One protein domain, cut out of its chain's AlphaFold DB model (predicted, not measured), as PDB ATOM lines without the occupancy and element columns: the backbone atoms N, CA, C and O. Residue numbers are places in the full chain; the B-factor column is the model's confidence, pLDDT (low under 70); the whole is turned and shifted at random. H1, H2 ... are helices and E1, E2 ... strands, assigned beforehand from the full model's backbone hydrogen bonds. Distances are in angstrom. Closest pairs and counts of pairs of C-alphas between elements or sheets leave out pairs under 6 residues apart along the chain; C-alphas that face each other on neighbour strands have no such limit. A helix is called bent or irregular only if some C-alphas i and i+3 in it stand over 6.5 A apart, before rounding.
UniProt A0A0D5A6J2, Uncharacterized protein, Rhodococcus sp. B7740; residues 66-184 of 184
ATOM      1  N   PHE A  66     -17.653 -16.018  20.526       86.25
ATOM      2  CA  PHE A  66     -18.631 -16.515  19.562       86.25
ATOM      3  C   PHE A  66     -19.869 -15.618  19.515       86.25
ATOM      4  O   PHE A  66     -20.151 -14.867  20.450       86.25
ATOM      5  N   THR A  67     -20.615 -15.702  18.414       88.62
ATOM      6  CA  THR A  67     -21.934 -15.076  18.281       88.62
ATOM      7  C   THR A  67     -22.993 -16.129  18.580       88.62
ATOM      8  O   THR A  67     -23.079 -17.107  17.832       88.62
ATOM      9  N   PRO A  68     -23.796 -15.972  19.642       90.75
ATOM     10  CA  PRO A  68     -24.801 -16.965  19.960       90.75
ATOM     11  C   PRO A  68     -25.965 -16.907  18.972       90.75
ATOM     12  O   PRO A  68     -26.347 -15.856  18.451       90.75
ATOM     13  N   THR A  69     -26.574 -18.061  18.773       92.00
ATOM     14  CA  THR A  69     -27.794 -18.270  18.009       92.00
ATOM     15  C   THR A  69     -28.914 -18.721  18.947       92.00
ATOM     16  O   THR A  69     -28.651 -19.160  20.068       92.00
ATOM     17  N   PRO A  70     -30.185 -18.686  18.511       93.50
ATOM     18  CA  PRO A  70     -31.289 -19.278  19.265       93.50
ATOM     19  C   PRO A  70     -31.069 -20.733  19.713       93.50
ATOM     20  O   PRO A  70     -31.672 -21.150  20.696       93.50
ATOM     21  N   ALA A  71     -30.237 -21.503  18.999       91.19
ATOM     22  CA  ALA A  71     -29.941 -22.898  19.330       91.19
ATOM     23  C   ALA A  71     -28.992 -23.049  20.529       91.19
ATOM     24  O   ALA A  71     -28.979 -24.105  21.150       91.19
ATOM     25  N   ASP A  72     -28.237 -22.001  20.871       90.69
ATOM     26  CA  ASP A  72     -27.336 -21.975  22.029       90.69
ATOM     27  C   ASP A  72     -28.078 -21.659  23.347       90.69
ATOM     28  O   ASP A  72     -27.468 -21.564  24.408       90.69
ATOM     29  N   PHE A  73     -29.400 -21.456  23.288       92.69
ATOM     30  CA  PHE A  73     -30.257 -21.123  24.425       92.69
ATOM     31  C   PHE A  73     -31.165 -22.307  24.782       92.69
ATOM     32  O   PHE A  73     -31.735 -22.962  23.909       92.69
ATOM     33  N   ALA A  74     -31.357 -22.545  26.081       91.44
ATOM     34  CA  ALA A  74     -32.036 -23.733  26.606       91.44
ATOM     35  C   ALA A  74     -33.526 -23.843  26.228       91.44
ATOM     36  O   ALA A  74     -34.097 -24.937  26.179       91.44
ATOM     37  N   PHE A  75     -34.196 -22.718  25.982       94.31
ATOM     38  CA  PHE A  75     -35.631 -22.701  25.737       94.31
ATOM     39  C   PHE A  75     -36.033 -21.642  24.718       94.31
ATOM     40  O   PHE A  75     -35.414 -20.595  24.621       94.31
ATOM     41  N   THR A  76     -37.105 -21.876  23.957       96.38
ATOM     42  CA  THR A  76     -37.686 -20.850  23.083       96.38
ATOM     43  C   THR A  76     -39.210 -20.871  23.158       96.38
ATOM     44  O   THR A  76     -39.839 -21.920  23.009       96.38
ATOM     45  N   ALA A  77     -39.816 -19.699  23.352       95.44
ATOM     46  CA  ALA A  77     -41.262 -19.494  23.288       95.44
ATOM     47  C   ALA A  77     -41.587 -18.095  22.758       95.44
ATOM     48  O   ALA A  77     -40.902 -17.132  23.081       95.44
ATOM     49  N   TYR A  78     -42.641 -17.975  21.946       94.88
ATOM     50  CA  TYR A  78     -43.097 -16.690  21.388       94.88
ATOM     51  C   TYR A  78     -41.999 -15.892  20.652       94.88
ATOM     52  O   TYR A  78     -42.017 -14.663  20.641       94.88
ATOM     53  N   GLY A  79     -41.038 -16.598  20.043       94.31
ATOM     54  CA  GLY A  79     -39.888 -15.992  19.365       94.31
ATOM     55  C   GLY A  79     -38.809 -15.436  20.303       94.31
ATOM     56  O   GLY A  79     -37.959 -14.682  19.847       94.31
ATOM     57  N   VAL A  80     -38.849 -15.781  21.592       96.88
ATOM     58  CA  VAL A  80     -37.859 -15.400  22.606       96.88
ATOM     59  C   VAL A  80     -37.073 -16.643  23.006       96.88
ATOM     60  O   VAL A  80     -37.665 -17.599  23.512       96.88
ATOM     61  N   SER A  81     -35.762 -16.626  22.777       97.56
ATOM     62  CA  SER A  81     -34.839 -17.685  23.197       97.56
ATOM     63  C   SER A  81     -34.253 -17.338  24.558       97.56
ATOM     64  O   SER A  81     -33.671 -16.269  24.695       97.56
ATOM     65  N   LEU A  82     -34.456 -18.210  25.544       95.06
ATOM     66  CA  LEU A  82     -34.179 -18.034  26.966       95.06
ATOM     67  C   LEU A  82     -33.125 -19.022  27.463       95.06
ATOM     68  O   LEU A  82     -33.122 -20.188  27.070       95.06
ATOM     69  N   SER A  83     -32.279 -18.543  28.366       93.88
ATOM     70  CA  SER A  83     -31.365 -19.361  29.151       93.88
ATOM     71  C   SER A  83     -31.277 -18.815  30.569       93.88
ATOM     72  O   SER A  83     -31.382 -17.601  30.778       93.88
ATOM     73  N   GLU A  84     -31.068 -19.713  31.521       91.25
ATOM     74  CA  GLU A  84     -30.651 -19.357  32.875       91.25
ATOM     75  C   GLU A  84     -29.246 -18.744  32.841       91.25
ATOM     76  O   GLU A  84     -28.434 -19.055  31.962       91.25
ATOM     77  N   LEU A  85     -28.992 -17.822  33.769       88.12
ATOM     78  CA  LEU A  85     -27.694 -17.197  33.987       88.12
ATOM     79  C   LEU A  85     -27.277 -17.400  35.441       88.12
ATOM     80  O   LEU A  85     -27.874 -16.806  36.338       88.12
ATOM     81  N   GLY A  86     -26.216 -18.177  35.645       83.12
ATOM     82  CA  GLY A  86     -25.824 -18.657  36.971       83.12
ATOM     83  C   GLY A  86     -26.605 -19.910  37.376       83.12
ATOM     84  O   GLY A  86     -27.317 -20.487  36.559       83.12
ATOM     85  N   GLU A  87     -26.448 -20.334  38.627       73.44
ATOM     86  CA  GLU A  87     -26.965 -21.625  39.112       73.44
ATOM     87  C   GLU A  87     -28.358 -21.527  39.755       73.44
ATOM     88  O   GLU A  87     -29.143 -22.469  39.683       73.44
ATOM     89  N   ASP A  88     -28.707 -20.373  40.331       71.88
ATOM     90  CA  ASP A  88     -29.890 -20.241  41.195       71.88
ATOM     91  C   ASP A  88     -31.192 -19.893  40.452       71.88
ATOM     92  O   ASP A  88     -32.208 -19.616  41.078       71.88
ATOM     93  N   SER A  89     -31.204 -19.873  39.114       68.75
ATOM     94  CA  SER A  89     -32.378 -19.481  38.300       68.75
ATOM     95  C   SER A  89     -32.941 -18.060  38.559       68.75
ATOM     96  O   SER A  89     -33.910 -17.656  37.914       68.75
ATOM     97  N   ASP A  90     -32.316 -17.261  39.432       80.50
ATOM     98  CA  ASP A  90     -32.710 -15.882  39.778       80.50
ATOM     99  C   ASP A  90     -32.487 -14.876  38.639       80.50
ATOM    100  O   ASP A  90     -32.934 -13.726  38.678       80.50
ATOM    101  N   SER A  91     -31.750 -15.286  37.610       88.94
ATOM    102  CA  SER A  91     -31.466 -14.481  36.433       88.94
ATOM    103  C   SER A  91     -31.718 -15.276  35.165       88.94
ATOM    104  O   SER A  91     -31.179 -16.360  34.964       88.94
ATOM    105  N   MET A  92     -32.488 -14.673  34.265       93.06
ATOM    106  CA  MET A  92     -32.778 -15.217  32.943       93.06
ATOM    107  C   MET A  92     -32.309 -14.232  31.883       93.06
ATOM    108  O   MET A  92     -32.497 -13.020  32.019       93.06
ATOM    109  N   ILE A  93     -31.735 -14.736  30.798       95.19
ATOM    110  CA  ILE A  93     -31.328 -13.916  29.653       95.19
ATOM    111  C   ILE A  93     -32.090 -14.372  28.420       95.19
ATOM    112  O   ILE A  93     -32.268 -15.566  28.184       95.19
ATOM    113  N   ALA A  94     -32.495 -13.401  27.610       96.88
ATOM    114  CA  ALA A  94     -32.986 -13.612  26.267       96.88
ATOM    115  C   ALA A  94     -32.045 -13.019  25.225       96.88
ATOM    116  O   ALA A  94     -31.491 -11.932  25.418       96.88
ATOM    117  N   LEU A  95     -31.932 -13.706  24.092       96.06
ATOM    118  CA  LEU A  95     -31.258 -13.173  22.916       96.06
ATOM    119  C   LEU A  95     -32.078 -12.020  22.308       96.06
ATOM    120  O   LEU A  95     -33.275 -12.160  22.052       96.06
ATOM    121  N   GLY A  96     -31.427 -10.884  22.051       95.25
ATOM    122  CA  GLY A  96     -32.041  -9.673  21.506       95.25
ATOM    123  C   GLY A  96     -32.585  -8.701  22.558       95.25
ATOM    124  O   GLY A  96     -32.710  -9.018  23.742       95.25
ATOM    125  N   HIS A  97     -32.929  -7.486  22.119       95.81
ATOM    126  CA  HIS A  97     -33.706  -6.519  22.908       95.81
ATOM    127  C   HIS A  97     -35.193  -6.806  22.725       95.81
ATOM    128  O   HIS A  97     -35.828  -6.394  21.758       95.81
ATOM    129  N   VAL A  98     -35.728  -7.594  23.647       95.38
ATOM    130  CA  VAL A  98     -37.082  -8.124  23.638       95.38
ATOM    131  C   VAL A  98     -37.976  -7.192  24.443       95.38
ATOM    132  O   VAL A  98     -37.626  -6.759  25.540       95.38
ATOM    133  N   GLU A  99     -39.159  -6.904  23.910       92.69
ATOM    134  CA  GLU A  99     -40.187  -6.151  24.628       92.69
ATOM    135  C   GLU A  99     -40.524  -6.818  25.973       92.69
ATOM    136  O   GLU A  99     -40.770  -8.032  25.986       92.69
ATOM    137  N   PRO A 100     -40.637  -6.066  27.087       90.88
ATOM    138  CA  PRO A 100     -40.889  -6.640  28.409       90.88
ATOM    139  C   PRO A 100     -42.069  -7.613  28.437       90.88
ATOM    140  O   PRO A 100     -41.957  -8.712  28.967       90.88
ATOM    141  N   ARG A 101     -43.174  -7.283  27.758       89.19
ATOM    142  CA  ARG A 101     -44.351  -8.166  27.669       89.19
ATOM    143  C   ARG A 101     -44.045  -9.528  27.037       89.19
ATOM    144  O   ARG A 101     -44.599 -10.533  27.472       89.19
ATOM    145  N   ARG A 102     -43.187  -9.577  26.013       92.75
ATOM    146  CA  ARG A 102     -42.807 -10.838  25.351       92.75
ATOM    147  C   ARG A 102     -41.833 -11.639  26.205       92.75
ATOM    148  O   ARG A 102     -41.998 -12.851  26.299       92.75
ATOM    149  N   MET A 103     -40.880 -10.964  26.851       93.00
ATOM    150  CA  MET A 103     -39.967 -11.584  27.816       93.00
ATOM    151  C   MET A 103     -40.762 -12.269  28.932       93.00
ATOM    152  O   MET A 103     -40.619 -13.466  29.160       93.00
ATOM    153  N   LEU A 104     -41.689 -11.533  29.544       90.81
ATOM    154  CA  LEU A 104     -42.559 -12.021  30.607       90.81
ATOM    155  C   LEU A 104     -43.439 -13.204  30.154       90.81
ATOM    156  O   LEU A 104     -43.530 -14.217  30.848       90.81
ATOM    157  N   ALA A 105     -44.036 -13.144  28.960       90.81
ATOM    158  CA  ALA A 105     -44.808 -14.268  28.423       90.81
ATOM    159  C   ALA A 105     -43.952 -15.533  28.217       90.81
ATOM    160  O   ALA A 105     -44.407 -16.647  28.496       90.81
ATOM    161  N   ALA A 106     -42.713 -15.375  27.741       93.88
ATOM    162  CA  ALA A 106     -41.780 -16.482  27.557       93.88
ATOM    163  C   ALA A 106     -41.325 -17.081  28.900       93.88
ATOM    164  O   ALA A 106     -41.334 -18.304  29.033       93.88
ATOM    165  N   LEU A 107     -41.035 -16.245  29.905       91.69
ATOM    166  CA  LEU A 107     -40.711 -16.671  31.274       91.69
ATOM    167  C   LEU A 107     -41.856 -17.450  31.923       91.69
ATOM    168  O   LEU A 107     -41.647 -18.539  32.447       91.69
ATOM    169  N   ASN A 108     -43.094 -16.961  31.800       90.94
ATOM    170  CA  ASN A 108     -44.266 -17.681  32.297       90.94
ATOM    171  C   ASN A 108     -44.355 -19.091  31.697       90.94
ATOM    172  O   ASN A 108     -44.592 -20.077  32.396       90.94
ATOM    173  N   ARG A 109     -44.129 -19.204  30.383       92.62
ATOM    174  CA  ARG A 109     -44.124 -20.499  29.702       92.62
ATOM    175  C   ARG A 109     -42.960 -21.383  30.163       92.62
ATOM    176  O   ARG A 109     -43.173 -22.589  30.279       92.62
ATOM    177  N   TYR A 110     -41.783 -20.806  30.400       93.00
ATOM    178  CA  TYR A 110     -40.605 -21.501  30.918       93.00
ATOM    179  C   TYR A 110     -40.888 -22.121  32.291       93.00
ATOM    180  O   TYR A 110     -40.840 -23.345  32.422       93.00
ATOM    181  N   TRP A 111     -41.304 -21.312  33.269       90.56
ATOM    182  CA  TRP A 111     -41.573 -21.769  34.637       90.56
ATOM    183  C   TRP A 111     -42.673 -22.825  34.705       90.56
ATOM    184  O   TRP A 111     -42.517 -23.836  35.385       90.56
ATOM    185  N   ARG A 112     -43.740 -22.677  33.912       90.31
ATOM    186  CA  ARG A 112     -44.784 -23.709  33.809       90.31
ATOM    187  C   ARG A 112     -44.272 -25.028  33.236       90.31
ATOM    188  O   ARG A 112     -44.809 -26.080  33.564       90.31
ATOM    189  N   LYS A 113     -43.301 -24.976  32.319       91.69
ATOM    190  CA  LYS A 113     -42.782 -26.161  31.626       91.69
ATOM    191  C   LYS A 113     -41.721 -26.893  32.448       91.69
ATOM    192  O   LYS A 113     -41.768 -28.117  32.486       91.69
ATOM    193  N   PHE A 114     -40.776 -26.168  33.041       89.56
ATOM    194  CA  PHE A 114     -39.597 -26.757  33.688       89.56
ATOM    195  C   PHE A 114     -39.674 -26.764  35.215       89.56
ATOM    196  O   PHE A 114     -39.180 -27.700  35.831       89.56
ATOM    197  N   CYS A 115     -40.348 -25.784  35.820       86.19
ATOM    198  CA  CYS A 115     -40.472 -25.676  37.277       86.19
ATOM    199  C   CYS A 115     -41.836 -26.168  37.792       86.19
ATOM    200  O   CYS A 115     -42.020 -26.331  38.992       86.19
ATOM    201  N   GLY A 116     -42.811 -26.380  36.897       87.44
ATOM    202  CA  GLY A 116     -44.172 -26.794  37.253       87.44
ATOM    203  C   GLY A 116     -44.999 -25.724  37.975       87.44
ATOM    204  O   GLY A 116     -46.097 -26.032  38.428       87.44
ATOM    205  N   LEU A 117     -44.496 -24.489  38.059       87.19
ATOM    206  CA  LEU A 117     -45.163 -23.371  38.728       87.19
ATOM    207  C   LEU A 117     -46.381 -22.912  37.932       87.19
ATOM    208  O   LEU A 117     -46.333 -22.856  36.699       87.19
ATOM    209  N   ASP A 118     -47.462 -22.555  38.614       86.69
ATOM    210  CA  ASP A 118     -48.625 -21.942  37.988       86.69
ATOM    211  C   ASP A 118     -48.503 -20.407  37.943       86.69
ATOM    212  O   ASP A 118     -47.473 -19.838  38.285       86.69
ATOM    213  N   TYR A 119     -49.534 -19.709  37.453       80.50
ATOM    214  CA  TYR A 119     -49.512 -18.243  37.417       80.50
ATOM    215  C   TYR A 119     -49.581 -17.604  38.813       80.50
ATOM    216  O   TYR A 119     -49.030 -16.522  39.001       80.50
ATOM    217  N   ALA A 120     -50.273 -18.225  39.767       83.06
ATOM    218  CA  ALA A 120     -50.403 -17.695  41.118       83.06
ATOM    219  C   ALA A 120     -49.050 -17.709  41.846       83.06
ATOM    220  O   ALA A 120     -48.724 -16.721  42.504       83.06
ATOM    221  N   ASP A 121     -48.243 -18.752  41.636       80.31
ATOM    222  CA  ASP A 121     -46.900 -18.908  42.214       80.31
ATOM    223  C   ASP A 121     -45.918 -17.813  41.766       80.31
ATOM    224  O   ASP A 121     -45.051 -17.375  42.520       80.31
ATOM    225  N   ILE A 122     -46.066 -17.347  40.526       77.50
ATOM    226  CA  ILE A 122     -45.151 -16.396  39.871       77.50
ATOM    227  C   ILE A 122     -45.756 -15.006  39.705       77.50
ATOM    228  O   ILE A 122     -45.117 -14.130  39.131       77.50
ATOM    229  N   LYS A 123     -46.983 -14.776  40.193       79.12
ATOM    230  CA  LYS A 123     -47.718 -13.513  40.013       79.12
ATOM    231  C   LYS A 123     -46.887 -12.303  40.436       79.12
ATOM    232  O   LYS A 123     -46.933 -11.282  39.757       79.12
ATOM    233  N   TRP A 124     -46.109 -12.446  41.510       77.25
ATOM    234  CA  TRP A 124     -45.219 -11.416  42.052       77.25
ATOM    235  C   TRP A 124     -44.200 -10.894  41.023       77.25
ATOM    236  O   TRP A 124     -43.903  -9.703  41.020       77.25
ATOM    237  N   ALA A 125     -43.734 -11.740  40.097       70.06
ATOM    238  CA  ALA A 125     -42.796 -11.369  39.034       70.06
ATOM    239  C   ALA A 125     -43.461 -10.597  37.874       70.06
ATOM    240  O   ALA A 125     -42.778 -10.066  37.000       70.06
ATOM    241  N   PHE A 126     -44.799 -10.537  37.837       68.19
ATOM    242  CA  PHE A 126     -45.580  -9.943  36.743       68.19
ATOM    243  C   PHE A 126     -46.426  -8.739  37.163       68.19
ATOM    244  O   PHE A 126     -47.148  -8.196  36.328       68.19
ATOM    245  N   GLU A 127     -46.375  -8.303  38.424       69.75
ATOM    246  CA  GLU A 127     -47.112  -7.109  38.845       69.75
ATOM    247  C   GLU A 127     -46.519  -5.864  38.157       69.75
ATOM    248  O   GLU A 127     -45.306  -5.654  38.179       69.75
ATOM    249  N   ASP A 128     -47.381  -5.082  37.485       56.62
ATOM    250  CA  ASP A 128     -47.058  -4.174  36.359       56.62
ATOM    251  C   ASP A 128     -45.928  -3.158  36.611       56.62
ATOM    252  O   ASP A 128     -45.271  -2.723  35.668       56.62
ATOM    253  N   THR A 129     -45.673  -2.768  37.860       56.75
ATOM    254  CA  THR A 129     -44.575  -1.860  38.226       56.75
ATOM    255  C   THR A 129     -43.265  -2.570  38.553       56.75
ATOM    256  O   THR A 129     -42.215  -1.947  38.451       56.75
ATOM    257  N   VAL A 130     -43.296  -3.848  38.930       59.03
ATOM    258  CA  VAL A 130     -42.118  -4.629  39.339       59.03
ATOM    259  C   VAL A 130     -41.587  -5.430  38.152       59.03
ATOM    260  O   VAL A 130     -40.422  -5.275  37.782       59.03
ATOM    261  N   GLY A 131     -42.457  -6.169  37.456       61.66
ATOM    262  CA  GLY A 131     -42.055  -7.063  36.367       61.66
ATOM    263  C   GLY A 131     -41.379  -6.352  35.190       61.66
ATOM    264  O   GLY A 131     -40.407  -6.855  34.630       61.66
ATOM    265  N   SER A 132     -41.815  -5.138  34.830       67.06
ATOM    266  CA  SER A 132     -41.149  -4.361  33.772       67.06
ATOM    267  C   SER A 132     -39.815  -3.758  34.213       67.06
ATOM    268  O   SER A 132     -38.953  -3.532  33.372       67.06
ATOM    269  N   THR A 133     -39.629  -3.484  35.509       79.38
ATOM    270  CA  THR A 133     -38.369  -2.921  36.040       79.38
ATOM    271  C   THR A 133     -37.270  -3.969  36.199       79.38
ATOM    272  O   THR A 133     -36.084  -3.639  36.135       79.38
ATOM    273  N   GLN A 134     -37.665  -5.235  36.339       86.62
ATOM    274  CA  GLN A 134     -36.771  -6.391  36.343       86.62
ATOM    275  C   GLN A 134     -36.213  -6.699  34.947       86.62
ATOM    276  O   GLN A 134     -35.136  -7.277  34.829       86.62
ATOM    277  N   VAL A 135     -36.903  -6.277  33.878       91.19
ATOM    278  CA  VAL A 135     -36.459  -6.471  32.492       91.19
ATOM    279  C   VAL A 135     -35.515  -5.345  32.060       91.19
ATOM    280  O   VAL A 135     -35.909  -4.187  31.929       91.19
ATOM    281  N   LYS A 136     -34.255  -5.687  31.784       92.69
ATOM    282  CA  LYS A 136     -33.190  -4.745  31.421       92.69
ATOM    283  C   LYS A 136     -32.561  -5.124  30.083       92.69
ATOM    284  O   LYS A 136     -32.017  -6.215  29.926       92.69
ATOM    285  N   HIS A 137     -32.554  -4.192  29.131       94.75
ATOM    286  CA  HIS A 137     -31.768  -4.333  27.902       94.75
ATOM    287  C   HIS A 137     -30.288  -4.066  28.174       94.75
ATOM    288  O   HIS A 137     -29.915  -3.121  28.886       94.75
ATOM    289  N   ARG A 138     -29.438  -4.933  27.626       93.25
ATOM    290  CA  ARG A 138     -27.986  -4.912  27.794       93.25
ATOM    291  C   ARG A 138     -27.294  -5.275  26.485       93.25
ATOM    292  O   ARG A 138     -27.905  -5.801  25.555       93.25
ATOM    293  N   TRP A 139     -26.010  -4.966  26.438       92.50
ATOM    294  CA  TRP A 139     -25.090  -5.423  25.409       92.50
ATOM    295  C   TRP A 139     -24.052  -6.298  26.085       92.50
ATOM    296  O   TRP A 139     -23.568  -5.956  27.167       92.50
ATOM    297  N   VAL A 140     -23.754  -7.437  25.477       92.00
ATOM    298  CA  VAL A 140     -22.809  -8.404  26.034       92.00
ATOM    299  C   VAL A 140     -21.920  -8.986  24.948       92.00
ATOM    300  O   VAL A 140     -22.284  -8.985  23.778       92.00
ATOM    301  N   GLN A 141     -20.763  -9.502  25.332       90.94
ATOM    302  CA  GLN A 141     -19.929 -10.339  24.476       90.94
ATOM    303  C   GLN A 141     -19.914 -11.752  25.044       90.94
ATOM    304  O   GLN A 141     -19.817 -11.920  26.258       90.94
ATOM    305  N   PHE A 142     -20.013 -12.754  24.176       89.31
ATOM    306  CA  PHE A 142     -20.049 -14.146  24.596       89.31
ATOM    307  C   PHE A 142     -18.711 -14.833  24.353       89.31
ATOM    308  O   PHE A 142     -18.072 -14.634  23.317       89.31
ATOM    309  N   THR A 143     -18.312 -15.670  25.304       88.62
ATOM    310  CA  THR A 143     -17.193 -16.603  25.151       88.62
ATOM    311  C   THR A 143     -17.666 -18.013  25.444       88.62
ATOM    312  O   THR A 143     -18.419 -18.201  26.396       88.62
ATOM    313  N   ARG A 144     -17.221 -18.997  24.669       86.19
ATOM    314  CA  ARG A 144     -17.514 -20.420  24.869       86.19
ATOM    315  C   ARG A 144     -16.225 -21.160  25.190       86.19
ATOM    316  O   ARG A 144     -15.168 -20.834  24.641       86.19
ATOM    317  N   ASN A 145     -16.318 -22.143  26.078       77.62
ATOM    318  CA  ASN A 145     -15.232 -23.091  26.275       77.62
ATOM    319  C   ASN A 145     -15.193 -24.044  25.062       77.62
ATOM    320  O   ASN A 145     -16.195 -24.707  24.791       77.62
ATOM    321  N   PRO A 146     -14.086 -24.118  24.302       71.25
ATOM    322  CA  PRO A 146     -13.997 -25.024  23.158       71.25
ATOM    323  C   PRO A 146     -13.908 -26.508  23.564       71.25
ATOM    324  O   PRO A 146     -14.104 -27.376  22.714       71.25
ATOM    325  N   HIS A 147     -13.636 -26.822  24.836       67.12
ATOM    326  CA  HIS A 147     -13.666 -28.191  25.351       67.12
ATOM    327  C   HIS A 147     -14.972 -28.436  26.103       67.12
ATOM    328  O   HIS A 147     -15.159 -27.942  27.211       67.12
ATOM    329  N   ALA A 148     -15.860 -29.218  25.486       54.06
ATOM    330  CA  ALA A 148     -17.128 -29.638  26.081       54.06
ATOM    331  C   ALA A 148     -16.941 -30.482  27.359       54.06
ATOM    332  O   ALA A 148     -17.831 -30.499  28.199       54.06
ATOM    333  N   ASP A 149     -15.775 -31.121  27.523       51.06
ATOM    334  CA  ASP A 149     -15.441 -31.981  28.655       51.06
ATOM    335  C   ASP A 149     -13.997 -31.701  29.123       51.06
ATOM    336  O   ASP A 149     -13.039 -31.983  28.401       51.06
ATOM    337  N   GLY A 150     -13.828 -31.157  30.335       45.59
ATOM    338  CA  GLY A 150     -12.550 -31.202  31.067       45.59
ATOM    339  C   GLY A 150     -11.730 -29.911  31.204       45.59
ATOM    340  O   GLY A 150     -10.585 -29.993  31.639       45.59
ATOM    341  N   GLY A 151     -12.265 -28.735  30.861       45.41
ATOM    342  CA  GLY A 151     -11.657 -27.450  31.243       45.41
ATOM    343  C   GLY A 151     -12.316 -26.877  32.501       45.41
ATOM    344  O   GLY A 151     -13.520 -27.037  32.656       45.41
ATOM    345  N   ASP A 152     -11.563 -26.172  33.352       51.09
ATOM    346  CA  ASP A 152     -12.015 -25.523  34.607       51.09
ATOM    347  C   ASP A 152     -13.092 -24.418  34.429       51.09
ATOM    348  O   ASP A 152     -13.289 -23.580  35.308       51.09
ATOM    349  N   PHE A 153     -13.783 -24.358  33.288       55.44
ATOM    350  CA  PHE A 153     -14.906 -23.449  33.087       55.44
ATOM    351  C   PHE A 153     -16.203 -24.159  33.461       55.44
ATOM    352  O   PHE A 153     -16.642 -25.074  32.769       55.44
ATOM    353  N   GLU A 154     -16.821 -23.692  34.544       62.06
ATOM    354  CA  GLU A 154     -18.054 -24.241  35.128       62.06
ATOM    355  C   GLU A 154     -19.273 -24.162  34.184       62.06
ATOM    356  O   GLU A 154     -20.253 -24.875  34.382       62.06
ATOM    357  N   PHE A 155     -19.214 -23.342  33.123       75.38
ATOM    358  CA  PHE A 155     -20.339 -23.073  32.222       75.38
ATOM    359  C   PHE A 155     -19.967 -23.217  30.738       75.38
ATOM    360  O   PHE A 155     -18.864 -22.862  30.317       75.38
ATOM    361  N   GLU A 156     -20.928 -23.674  29.924       80.62
ATOM    362  CA  GLU A 156     -20.779 -23.856  28.469       80.62
ATOM    363  C   GLU A 156     -20.386 -22.548  27.759       80.62
ATOM    364  O   GLU A 156     -19.560 -22.525  26.841       80.62
ATOM    365  N   TRP A 157     -20.957 -21.433  28.212       87.44
ATOM    366  CA  TRP A 157     -20.623 -20.098  27.752       87.44
ATOM    367  C   TRP A 157     -20.689 -19.086  28.894       87.44
ATOM    368  O   TRP A 157     -21.358 -19.283  29.905       87.44
ATOM    369  N   MET A 158     -20.002 -17.965  28.707       87.75
ATOM    370  CA  MET A 158     -20.021 -16.812  29.604       87.75
ATOM    371  C   MET A 158     -20.482 -15.573  28.839       87.75
ATOM    372  O   MET A 158     -20.135 -15.399  27.668       87.75
ATOM    373  N   ALA A 159     -21.240 -14.702  29.510       89.81
ATOM    374  CA  ALA A 159     -21.699 -13.424  28.974       89.81
ATOM    375  C   ALA A 159     -21.044 -12.259  29.728       89.81
ATOM    376  O   ALA A 159     -21.268 -12.059  30.921       89.81
ATOM    377  N   TRP A 160     -20.258 -11.461  29.012       89.62
ATOM    378  CA  TRP A 160     -19.486 -10.350  29.559       89.62
ATOM    379  C   TRP A 160     -20.179  -9.017  29.266       89.62
ATOM    380  O   TRP A 160     -20.530  -8.781  28.108       89.62
ATOM    381  N   PRO A 161     -20.364  -8.115  30.250       90.25
ATOM    382  CA  PRO A 161     -20.939  -6.793  30.004       90.25
ATOM    383  C   PRO A 161     -20.143  -6.028  28.947       90.25
ATOM    384  O   PRO A 161     -18.930  -5.891  29.073       90.25
ATOM    385  N   ALA A 162     -20.815  -5.491  27.933       87.31
ATOM    386  CA  ALA A 162     -20.185  -4.765  26.838       87.31
ATOM    387  C   ALA A 162     -20.857  -3.399  26.621       87.31
ATOM    388  O   ALA A 162     -22.036  -3.224  26.948       87.31
ATOM    389  N   PRO A 163     -20.136  -2.403  26.079       85.25
ATOM    390  CA  PRO A 163     -20.766  -1.167  25.642       85.25
ATOM    391  C   PRO A 163     -21.686  -1.433  24.446       85.25
ATOM    392  O   PRO A 163     -21.518  -2.405  23.708       85.25
ATOM    393  N   ALA A 164     -22.643  -0.532  24.236       85.06
ATOM    394  CA  ALA A 164     -23.437  -0.556  23.020       85.06
ATOM    395  C   ALA A 164     -22.535  -0.387  21.786       85.06
ATOM    396  O   ALA A 164     -21.588   0.410  21.828       85.06
ATOM    397  N   PRO A 165     -22.848  -1.068  20.677       81.25
ATOM    398  CA  PRO A 165     -22.220  -0.775  19.414       81.25
ATOM    399  C   PRO A 165     -22.507   0.700  19.022       81.25
ATOM    400  O   PRO A 165     -23.633   1.081  18.734       81.25
ATOM    401  N   ASN A 166     -21.446   1.513  18.963       74.06
ATOM    402  CA  ASN A 166     -21.247   2.781  18.221       74.06
ATOM    403  C   ASN A 166     -20.867   2.675  16.697       74.06
ATOM    404  O   ASN A 166     -19.681   2.630  16.373       74.06
ATOM    405  N   PRO A 167     -21.805   2.769  15.739       65.00
ATOM    406  CA  PRO A 167     -21.604   2.465  14.305       65.00
ATOM    407  C   PRO A 167     -20.411   3.107  13.558       65.00
ATOM    408  O   PRO A 167     -20.139   2.722  12.425       65.00
ATOM    409  N   GLY A 168     -19.734   4.106  14.134       66.94
ATOM    410  CA  GLY A 168     -18.585   4.798  13.542       66.94
ATOM    411  C   GLY A 168     -17.194   4.339  14.002       66.94
ATOM    412  O   GLY A 168     -16.216   4.942  13.569       66.94
ATOM    413  N   ASP A 169     -17.067   3.337  14.878       60.47
ATOM    414  CA  ASP A 169     -15.764   2.896  15.407       60.47
ATOM    415  C   ASP A 169     -15.373   1.506  14.873       60.47
ATOM    416  O   ASP A 169     -15.653   0.515  15.527       60.47
ATOM    417  N   PRO A 170     -14.683   1.377  13.728       53.78
ATOM    418  CA  PRO A 170     -14.422   0.085  13.079       53.78
ATOM    419  C   PRO A 170     -13.649  -0.938  13.935       53.78
ATOM    420  O   PRO A 170     -13.530  -2.087  13.529       53.78
ATOM    421  N   TYR A 171     -13.145  -0.553  15.112       50.72
ATOM    422  CA  TYR A 171     -12.426  -1.424  16.040       50.72
ATOM    423  C   TYR A 171     -13.285  -1.935  17.214       50.72
ATOM    424  O   TYR A 171     -12.778  -2.672  18.059       50.72
ATOM    425  N   ARG A 172     -14.576  -1.568  17.301       52.62
ATOM    426  CA  ARG A 172     -15.463  -1.927  18.431       52.62
ATOM    427  C   ARG A 172     -16.732  -2.732  18.089       52.62
ATOM    428  O   ARG A 172     -17.488  -3.027  19.015       52.62
ATOM    429  N   PHE A 173     -16.990  -3.111  16.829       48.66
ATOM    430  CA  PHE A 173     -18.340  -3.570  16.412       48.66
ATOM    431  C   PHE A 173     -18.620  -5.054  16.416       48.66
ATOM    432  O   PHE A 173     -19.790  -5.416  16.512       48.66
ATOM    433  N   ASP A 174     -17.630  -5.929  16.362       55.84
ATOM    434  CA  ASP A 174     -17.955  -7.236  15.779       55.84
ATOM    435  C   ASP A 174     -18.424  -8.298  16.785       55.84
ATOM    436  O   ASP A 174     -18.549  -9.466  16.430       55.84
ATOM    437  N   VAL A 175     -18.714  -7.935  18.044       66.62
ATOM    438  CA  VAL A 175     -19.045  -8.956  19.066       66.62
ATOM    439  C   VAL A 175     -20.119  -8.560  20.088       66.62
ATOM    440  O   VAL A 175     -20.605  -9.424  20.822       66.62
ATOM    441  N   ALA A 176     -20.513  -7.283  20.181       86.31
ATOM    442  CA  ALA A 176     -21.537  -6.878  21.148       86.31
ATOM    443  C   ALA A 176     -22.923  -7.361  20.689       86.31
ATOM    444  O   ALA A 176     -23.505  -6.852  19.736       86.31
ATOM    445  N   THR A 177     -23.460  -8.344  21.397       90.88
ATOM    446  CA  THR A 177     -24.752  -8.968  21.132       90.88
ATOM    447  C   THR A 177     -25.824  -8.322  22.016       90.88
ATOM    448  O   THR A 177     -25.612  -8.179  23.228       90.88
ATOM    449  N   PRO A 178     -26.977  -7.911  21.455       94.31
ATOM    450  CA  PRO A 178     -28.074  -7.384  22.252       94.31
ATOM    451  C   PRO A 178     -28.708  -8.518  23.055       94.31
ATOM    452  O   PRO A 178     -29.008  -9.577  22.506       94.31
ATOM    453  N   VAL A 179     -28.951  -8.287  24.343       95.44
ATOM    454  CA  VAL A 179     -29.657  -9.235  25.213       95.44
ATOM    455  C   VAL A 179     -30.643  -8.518  26.121       95.44
ATOM    456  O   VAL A 179     -30.503  -7.331  26.430       95.44
ATOM    457  N   THR A 180     -31.638  -9.264  26.575       96.12
ATOM    458  CA  THR A 180     -32.611  -8.819  27.569       96.12
ATOM    459  C   THR A 180     -32.458  -9.674  28.804       96.12
ATOM    460  O   THR A 180     -32.636 -10.883  28.732       96.12
ATOM    461  N   ARG A 181     -32.126  -9.061  29.935       94.12
ATOM    462  CA  ARG A 181     -32.001  -9.757  31.213       94.12
ATOM    463  C   ARG A 181     -33.250  -9.528  32.049       94.12
ATOM    464  O   ARG A 181     -33.730  -8.401  32.114       94.12
ATOM    465  N   TRP A 182     -33.745 -10.578  32.681       92.31
ATOM    466  CA  TRP A 182     -34.691 -10.509  33.788       92.31
ATOM    467  C   TRP A 182     -33.975 -10.964  35.065       92.31
ATOM    468  O   TRP A 182     -33.182 -11.905  35.014       92.31
ATOM    469  N   GLU A 183     -34.211 -10.265  36.171       87.25
ATOM    470  CA  GLU A 183     -33.630 -10.531  37.496       87.25
ATOM    471  C   GLU A 183     -34.762 -10.478  38.531       87.25
ATOM    472  O   GLU A 183     -35.519  -9.502  38.522       87.25
ATOM    473  N   ALA A 184     -34.881 -11.507  39.374       76.69
ATOM    474  CA  ALA A 184     -35.861 -11.592  40.462       76.69
ATOM    475  C   ALA A 184     -35.638 -10.531  41.552       76.69
ATOM    476  O   ALA A 184     -34.471 -10.297  41.939       76.69
TER     477      ALA A 184
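Overview. This is residues 66 to 184 of the 184 residues of an uncharacterized protein of Rhodococcus sp. B7740 (UniProt A0A0D5A6J2). A strongly twisted wall of six strands has helix H1 packed over one face, chiefly on E1 and E2, with short H2 and H3 beyond. Toward the far edge E4 bends and runs on beside E5, and residues 166 to 171 stick out. The printed part has 119 residues, in order E1 E2 E3 H1 H2 H3 E4 E5 E6; the antiparallel sheet runs E1 E2 E3 E6 E4 E5. The class is mixed; the whole is compact, radius of gyration of the C-alphas 15.3 A, and flat, spanning 47 by 39 by 21 A.

Arrangement. E1, residues 75 to 77, E2, 80 to 84, and E3, 91 to 95, form a meander, each strand the antiparallel neighbour of the one before. Within hydrogen-bond range are N 82 and O 75, 2.7 A, and N 93 and O 83, 2.9 A. E6, residues 177 to 183, is antiparallel to E3, N 94 to O 180 2.8 A, and to E4, residues 135 to 144, N 177 to O 140 2.7 A. E4 bends by 68 degrees at residue 139 and forms a hairpin with E5, residues 157 to 162, N 158 to O 143 2.8 A. H1, residues 100 to 115, is on one face of the sheet, making two layers; its closest C-alphas to E1 are Ala 106 and Ala 77, 5.3 A. With residues 104 to 108 alone H1 only just touches H2, residues 119 to 126, over 3 pairs of C-alphas within 8 A, closest Leu 104 and Phe 126, 7.1 A. H3, residues 131 to 134, only grazes the sheet. Every O i to N i+4 pair is within range in H1; H2 has 1 of 4, and 4 of 5 O i to N i+3; H3 is too short.

Along the chain. E1 begins at C-alpha 75 (-35.631, -22.701, 25.737); E6 ends at C-alpha 183 (-33.630, -10.531, 37.496). E4 is 24.7 A long, H1 21.0 A. H2 is irregular: C-alphas 121 and 124 are 7.7 A apart.

Size, cuts and confidence. The farthest C-alphas, Ala 120 and Pro 170, are 49.0 A apart. The printed part has no cut; links E4 to E5 and E5 to E6 are long. Mean pLDDT of the printed part is 82.3, under 70 at residues 89, 126 to 132, 147 to 154 and 167 to 175.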